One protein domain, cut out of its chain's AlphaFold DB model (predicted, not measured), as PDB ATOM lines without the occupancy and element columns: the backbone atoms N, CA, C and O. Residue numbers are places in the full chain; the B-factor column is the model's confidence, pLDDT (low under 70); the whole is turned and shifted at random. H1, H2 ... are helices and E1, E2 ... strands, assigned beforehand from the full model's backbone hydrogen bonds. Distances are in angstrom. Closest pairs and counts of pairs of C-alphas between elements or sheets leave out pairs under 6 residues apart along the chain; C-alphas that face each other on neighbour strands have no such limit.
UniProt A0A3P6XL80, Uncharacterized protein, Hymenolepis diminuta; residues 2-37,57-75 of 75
ATOM      1  N   SER A   2      10.322   7.993  -7.977       50.16
ATOM      2  CA  SER A   2      10.537   6.943  -6.969       50.16
ATOM      3  C   SER A   2       9.504   7.174  -5.875       50.16
ATOM      4  O   SER A   2       9.449   8.250  -5.303       50.16
ATOM      5  N   ARG A   3       8.582   6.236  -5.706       66.06
ATOM      6  CA  ARG A   3       7.773   6.101  -4.487       66.06
ATOM      7  C   ARG A   3       7.808   4.629  -4.124       66.06
ATOM      8  O   ARG A   3       8.134   4.269  -3.009       66.06
ATOM      9  N   ILE A   4       7.573   3.766  -5.115       72.31
ATOM     10  CA  ILE A   4       7.539   2.318  -4.912       72.31
ATOM     11  C   ILE A   4       8.888   1.720  -4.507       72.31
ATOM     12  O   ILE A   4       8.901   0.835  -3.666       72.31
ATOM     13  N   GLN A   5      10.010   2.214  -5.042       71.44
ATOM     14  CA  GLN A   5      11.340   1.740  -4.644       71.44
ATOM     15  C   GLN A   5      11.660   2.122  -3.202       71.44
ATOM     16  O   GLN A   5      12.215   1.299  -2.477       71.44
ATOM     17  N   ASP A   6      11.244   3.319  -2.780       74.75
ATOM     18  CA  ASP A   6      11.352   3.744  -1.388       74.75
ATOM     19  C   ASP A   6      10.543   2.770  -0.528       74.75
ATOM     20  O   ASP A   6      11.135   2.058   0.270       74.75
ATOM     21  N   PHE A   7       9.248   2.583  -0.821       74.75
ATOM     22  CA  PHE A   7       8.373   1.646  -0.100       74.75
ATOM     23  C   PHE A   7       8.856   0.185  -0.086       74.75
ATOM     24  O   PHE A   7       8.626  -0.538   0.881       74.75
ATOM     25  N   LEU A   8       9.519  -0.273  -1.147       76.00
ATOM     26  CA  LEU A   8      10.110  -1.610  -1.208       76.00
ATOM     27  C   LEU A   8      11.409  -1.694  -0.394       76.00
ATOM     28  O   LEU A   8      11.715  -2.736   0.182       76.00
ATOM     29  N   GLY A   9      12.171  -0.602  -0.300       70.31
ATOM     30  CA  GLY A   9      13.472  -0.555   0.365       70.31
ATOM     31  C   GLY A   9      13.439  -0.851   1.868       70.31
ATOM     32  O   GLY A   9      14.430  -1.354   2.401       70.31
ATOM     33  N   GLY A  10      12.312  -0.572   2.518       72.94
ATOM     34  CA  GLY A  10      12.012  -0.845   3.932       72.94
ATOM     35  C   GLY A  10      11.162  -2.096   4.177       72.94
ATOM     36  O   GLY A  10      10.716  -2.320   5.304       72.94
ATOM     37  N   VAL A  11      10.947  -2.933   3.155       77.69
ATOM     38  CA  VAL A  11      10.472  -4.305   3.364       77.69
ATOM     39  C   VAL A  11      11.617  -5.098   3.987       77.69
ATOM     40  O   VAL A  11      12.649  -5.320   3.352       77.69
ATOM     41  N   GLU A  12      11.441  -5.543   5.232       74.38
ATOM     42  CA  GLU A  12      12.480  -6.248   5.997       74.38
ATOM     43  C   GLU A  12      13.037  -7.458   5.234       74.38
ATOM     44  O   GLU A  12      14.252  -7.636   5.173       74.38
ATOM     45  N   GLY A  13      12.187  -8.227   4.547       72.88
ATOM     46  CA  GLY A  13      12.623  -9.363   3.724       72.88
ATOM     47  C   GLY A  13      13.606  -8.992   2.602       72.88
ATOM     48  O   GLY A  13      14.476  -9.788   2.264       72.88
ATOM     49  N   LEU A  14      13.528  -7.771   2.061       75.94
ATOM     50  CA  LEU A  14      14.453  -7.274   1.034       75.94
ATOM     51  C   LEU A  14      15.701  -6.619   1.644       75.94
ATOM     52  O   LEU A  14      16.767  -6.616   1.028       75.94
ATOM     53  N   ALA A  15      15.605  -6.078   2.861       75.69
ATOM     54  CA  ALA A  15      16.722  -5.430   3.553       75.69
ATOM     55  C   ALA A  15      17.865  -6.404   3.902       75.69
ATOM     56  O   ALA A  15      19.043  -6.023   3.867       75.69
ATOM     57  N   HIS A  16      17.520  -7.662   4.183       78.69
ATOM     58  CA  HIS A  16      18.468  -8.716   4.554       78.69
ATOM     59  C   HIS A  16      19.162  -9.375   3.356       78.69
ATOM     60  O   HIS A  16      20.109 -10.137   3.549       78.69
ATOM     61  N   LEU A  17      18.750  -9.065   2.121       78.44
ATOM     62  CA  LEU A  17      19.400  -9.615   0.939       78.44
ATOM     63  C   LEU A  17      20.856  -9.132   0.867       78.44
ATOM     64  O   LEU A  17      21.172  -7.934   0.901       78.44
ATOM     65  N   ARG A  18      21.756 -10.111   0.806       75.88
ATOM     66  CA  ARG A  18      23.195  -9.943   0.636       75.88
ATOM     67  C   ARG A  18      23.661 -10.910  -0.455       75.88
ATOM     68  O   ARG A  18      23.151 -12.028  -0.500       75.88
ATOM     69  N   PRO A  19      24.619 -10.515  -1.311       83.62
ATOM     70  CA  PRO A  19      25.316  -9.222  -1.347       83.62
ATOM     71  C   PRO A  19      24.435  -8.052  -1.845       83.62
ATOM     72  O   PRO A  19      23.302  -8.250  -2.271       83.62
ATOM     73  N   ARG A  20      24.917  -6.801  -1.730       81.62
ATOM     74  CA  ARG A  20      24.133  -5.576  -2.029       81.62
ATOM     75  C   ARG A  20      23.525  -5.566  -3.440       81.62
ATOM     76  O   ARG A  20      22.395  -5.122  -3.611       81.62
ATOM     77  N   ASN A  21      24.250  -6.086  -4.423       85.31
ATOM     78  CA  ASN A  21      23.779  -6.236  -5.802       85.31
ATOM     79  C   ASN A  21      22.526  -7.129  -5.911       85.31
ATOM     80  O   ASN A  21      21.628  -6.819  -6.686       85.31
ATOM     81  N   ALA A  22      22.421  -8.190  -5.105       84.75
ATOM     82  CA  ALA A  22      21.242  -9.052  -5.064       84.75
ATOM     83  C   ALA A  22      20.016  -8.298  -4.531       84.75
ATOM     84  O   ALA A  22      18.913  -8.463  -5.049       84.75
ATOM     85  N   ARG A  23      20.210  -7.411  -3.544       84.19
ATOM     86  CA  ARG A  23      19.149  -6.522  -3.051       84.19
ATOM     87  C   ARG A  23      18.669  -5.560  -4.137       84.19
ATOM     88  O   ARG A  23      17.468  -5.406  -4.318       84.19
ATOM     89  N   GLU A  24      19.587  -4.904  -4.842       85.81
ATOM     90  CA  GLU A  24      19.241  -3.945  -5.901       85.81
ATOM     91  C   GLU A  24      18.503  -4.628  -7.064       85.81
ATOM     92  O   GLU A  24      17.477  -4.119  -7.516       85.81
ATOM     93  N   ALA A  25      18.944  -5.821  -7.476       87.50
ATOM     94  CA  ALA A  25      18.255  -6.624  -8.485       87.50
ATOM     95  C   ALA A  25      16.847  -7.051  -8.034       87.50
ATOM     96  O   ALA A  25      15.888  -6.909  -8.792       87.50
ATOM     97  N   ALA A  26      16.697  -7.511  -6.787       84.94
ATOM     98  CA  ALA A  26      15.396  -7.881  -6.235       84.94
ATOM     99  C   ALA A  26      14.439  -6.679  -6.144       84.94
ATOM    100  O   ALA A  26      13.259  -6.810  -6.459       84.94
ATOM    101  N   LEU A  27      14.938  -5.497  -5.765       84.75
ATOM    102  CA  LEU A  27      14.146  -4.263  -5.739       84.75
ATOM    103  C   LEU A  27      13.713  -3.828  -7.139       84.75
ATOM    104  O   LEU A  27      12.565  -3.413  -7.316       84.75
ATOM    105  N   ALA A  28      14.603  -3.928  -8.128       86.56
ATOM    106  CA  ALA A  28      14.282  -3.618  -9.516       86.56
ATOM    107  C   ALA A  28      13.191  -4.560 -10.049       86.56
ATOM    108  O   ALA A  28      12.202  -4.099 -10.618       86.56
ATOM    109  N   GLU A  29      13.323  -5.860  -9.787       87.06
ATOM    110  CA  GLU A  29      12.349  -6.867 -10.204       87.06
ATOM    111  C   GLU A  29      10.998  -6.700  -9.495       87.06
ATOM    112  O   GLU A  29       9.949  -6.677 -10.140       87.06
ATOM    113  N   ALA A  30      11.003  -6.480  -8.179       85.00
ATOM    114  CA  ALA A  30       9.788  -6.195  -7.424       85.00
ATOM    115  C   ALA A  30       9.095  -4.922  -7.932       85.00
ATOM    116  O   ALA A  30       7.879  -4.908  -8.104       85.00
ATOM    117  N   SER A  31       9.862  -3.870  -8.240       84.81
ATOM    118  CA  SER A  31       9.316  -2.629  -8.806       84.81
ATOM    119  C   SER A  31       8.694  -2.847 -10.184       84.81
ATOM    120  O   SER A  31       7.699  -2.203 -10.504       84.81
ATOM    121  N   ARG A  32       9.260  -3.755 -10.990       87.62
ATOM    122  CA  ARG A  32       8.754  -4.110 -12.321       87.62
ATOM    123  C   ARG A  32       7.429  -4.870 -12.247       87.62
ATOM    124  O   ARG A  32       6.551  -4.644 -13.073       87.62
ATOM    125  N   CYS A  33       7.288  -5.756 -11.265       86.75
ATOM    126  CA  CYS A  33       6.091  -6.578 -11.074       86.75
ATOM    127  C   CYS A  33       4.995  -5.877 -10.257       86.75
ATOM    128  O   CYS A  33       3.829  -6.278 -10.306       86.75
ATOM    129  N   ALA A  34       5.344  -4.832  -9.505       87.00
ATOM    130  CA  ALA A  34       4.395  -4.109  -8.678       87.00
ATOM    131  C   ALA A  34       3.375  -3.330  -9.519       87.00
ATOM    132  O   ALA A  34       3.703  -2.639 -10.483       87.00
ATOM    133  N   ARG A  35       2.106  -3.397  -9.107       87.50
ATOM    134  CA  ARG A  35       1.003  -2.671  -9.742       87.50
ATOM    135  C   ARG A  35       0.311  -1.793  -8.715       87.50
ATOM    136  O   ARG A  35      -0.100  -2.269  -7.662       87.50
ATOM    137  N   ALA A  36       0.156  -0.512  -9.039       87.06
ATOM    138  CA  ALA A  36      -0.635   0.391  -8.218       87.06
ATOM    139  C   ALA A  36      -2.112  -0.013  -8.301       87.06
ATOM    140  O   ALA A  36      -2.697  -0.040  -9.384       87.06
ATOM    141  N   LEU A  37      -2.706  -0.312  -7.149       89.56
ATOM    142  CA  LEU A  37      -4.115  -0.653  -7.021       89.56
ATOM    143  C   LEU A  37      -4.796   0.385  -6.129       89.56
ATOM    144  O   LEU A  37      -4.362   0.624  -5.003       89.56
ATOM    145  N   ILE A  57       1.327  -3.658  -0.378       86.81
ATOM    146  CA  ILE A  57       1.990  -2.571   0.341       86.81
ATOM    147  C   ILE A  57       0.983  -1.432   0.454       86.81
ATOM    148  O   ILE A  57       0.515  -0.907  -0.560       86.81
ATOM    149  N   LEU A  58       0.621  -1.063   1.682       88.88
ATOM    150  CA  LEU A  58      -0.341   0.005   1.926       88.88
ATOM    151  C   LEU A  58       0.337   1.372   1.772       88.88
ATOM    152  O   LEU A  58       1.153   1.760   2.603       88.88
ATOM    153  N   LEU A  59      -0.019   2.096   0.709       86.81
ATOM    154  CA  LEU A  59       0.577   3.401   0.385       86.81
ATOM    155  C   LEU A  59      -0.212   4.592   0.946       86.81
ATOM    156  O   LEU A  59       0.343   5.668   1.141       86.81
ATOM    157  N   SER A  60      -1.519   4.428   1.156       88.12
ATOM    158  CA  SER A  60      -2.415   5.475   1.659       88.12
ATOM    159  C   SER A  60      -3.699   4.871   2.219       88.12
ATOM    160  O   SER A  60      -4.114   3.809   1.756       88.12
ATOM    161  N   GLY A  61      -4.382   5.592   3.110       91.69
ATOM    162  CA  GLY A  61      -5.653   5.151   3.689       91.69
ATOM    163  C   GLY A  61      -5.434   4.257   4.903       91.69
ATOM    164  O   GLY A  61      -4.545   4.521   5.706       91.69
ATOM    165  N   CYS A  62      -6.255   3.223   5.051       92.94
ATOM    166  CA  CYS A  62      -6.146   2.248   6.130       92.94
ATOM    167  C   CYS A  62      -6.704   0.894   5.678       92.94
ATOM    168  O   CYS A  62      -7.504   0.836   4.743       92.94
ATOM    169  N   VAL A  63      -6.277  -0.187   6.330       93.94
ATOM    170  CA  VAL A  63      -6.865  -1.523   6.155       93.94
ATOM    171  C   VAL A  63      -7.213  -2.112   7.512       93.94
ATOM    172  O   VAL A  63      -6.488  -1.908   8.485       93.94
ATOM    173  N   LEU A  64      -8.322  -2.842   7.574       93.44
ATOM    174  CA  LEU A  64      -8.723  -3.588   8.761       93.44
ATOM    175  C   LEU A  64      -8.320  -5.055   8.585       93.44
ATOM    176  O   LEU A  64      -8.722  -5.689   7.610       93.44
ATOM    177  N   VAL A  65      -7.554  -5.598   9.527       93.19
ATOM    178  CA  VAL A  65      -7.178  -7.019   9.560       93.19
ATOM    179  C   VAL A  65      -7.457  -7.545  10.958       93.19
ATOM    180  O   VAL A  65      -6.942  -6.993  11.925       93.19
ATOM    181  N   ASP A  66      -8.291  -8.582  11.069       88.62
ATOM    182  CA  ASP A  66      -8.634  -9.229  12.344       88.62
ATOM    183  C   ASP A  66      -8.994  -8.220  13.456       88.62
ATOM    184  O   ASP A  66      -8.489  -8.284  14.574       88.62
ATOM    185  N   HIS A  67      -9.854  -7.247  13.123       89.06
ATOM    186  CA  HIS A  67     -10.311  -6.145  13.992       89.06
ATOM    187  C   HIS A  67      -9.273  -5.067  14.336       89.06
ATOM    188  O   HIS A  67      -9.601  -4.102  15.023       89.06
ATOM    189  N   SER A  68      -8.051  -5.179  13.824       94.06
ATOM    190  CA  SER A  68      -6.997  -4.184  14.010       94.06
ATOM    191  C   SER A  68      -6.890  -3.273  12.790       94.06
ATOM    192  O   SER A  68      -6.919  -3.736  11.647       94.06
ATOM    193  N   LEU A  69      -6.769  -1.965  13.028       93.50
ATOM    194  CA  LEU A  69      -6.583  -0.969  11.976       93.50
ATOM    195  C   LEU A  69      -5.091  -0.767  11.701       93.50
ATOM    196  O   LEU A  69      -4.333  -0.404  12.599       93.50
ATOM    197  N   PHE A  70      -4.686  -0.939  10.448       92.31
ATOM    198  CA  PHE A  70      -3.323  -0.702   9.992       92.31
ATOM    199  C   PHE A  70      -3.274   0.549   9.118       92.31
ATOM    200  O   PHE A  70      -4.062   0.711   8.182       92.31
ATOM    201  N   LEU A  71      -2.320   1.422   9.429       90.81
ATOM    202  CA  LEU A  71      -2.024   2.642   8.686       90.81
ATOM    203  C   LEU A  71      -0.736   2.449   7.870       90.81
ATOM    204  O   LEU A  71       0.102   1.621   8.244       90.81
ATOM    205  N   PRO A  72      -0.550   3.194   6.765       87.81
ATOM    206  CA  PRO A  72       0.733   3.256   6.082       87.81
ATOM    207  C   PRO A  72       1.829   3.605   7.092       87.81
ATOM    208  O   PRO A  72       1.633   4.478   7.940       87.81
ATOM    209  N   ARG A  73       2.991   2.947   7.002       74.88
ATOM    210  CA  ARG A  73       4.173   3.428   7.730       74.88
ATOM    211  C   ARG A  73       4.441   4.866   7.268       74.88
ATOM    212  O   ARG A  73       4.370   5.133   6.070       74.88
ATOM    213  N   ASN A  74       4.731   5.768   8.202       62.84
ATOM    214  CA  ASN A  74       5.338   7.054   7.874       62.84
ATOM    215  C   ASN A  74       6.826   6.780   7.634       62.84
ATOM    216  O   ASN A  74       7.472   6.177   8.492       62.84
ATOM    217  N   TRP A  75       7.316   7.135   6.451       55.59
ATOM    218  CA  TRP A  75       8.720   7.011   6.060       55.59
ATOM    219  C   TRP A  75       9.366   8.382   6.149       55.59
ATOM    220  O   TRP A  75       8.696   9.349   5.715       55.59
TER     221      TRP A  75
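What this domain is: This is residues 2 to 37 and 57 to 75 of the 75 residues of an uncharacterized protein of Hymenolepis diminuta (UniProt A0A3P6XL80). The short helices H1 and H2 pack on a longer helix, H3, while a small antiparallel hairpin, E1 and E2, makes the far end, with residues 64 to 69 sticking out. The printed part has 55 residues with three named helices, then two strands; it is mostly helix and loose, with a radius of gyration of the C-alphas of 12.9 A and spans of 39 by 21 by 19 A.

Where its parts are: H1, residues 4 to 9, begins at C-alpha (7.539, 2.318, -4.912). H2 is residues 12 to 15; H3, residues 20 to 33, is 20.2 A long. E1 is residues 63 to 65; E2, residues 68 to 70, ends at C-alpha (-3.323, -0.702, 9.992).

How they stand to each other: H3 touches H1 with residues 27 to 31 alone, closest at C-alphas 31 and 5, 6.4 A. H3 touches H2 with residues 23 to 27 alone, closest at C-alphas 23 and 14, 6.3 A. Every O i to N i+4 pair in H1 and H3 is within hydrogen-bond range; H2 is too short for one. In the hairpin, N 63 and O 70 are within range at 3.0 A.

The domain as a whole: Residues 38 to 56 are not printed; C-alphas 37 and 57 are 9.8 A apart. Residues 2 to 3 and 74 to 75 have pLDDT under 70.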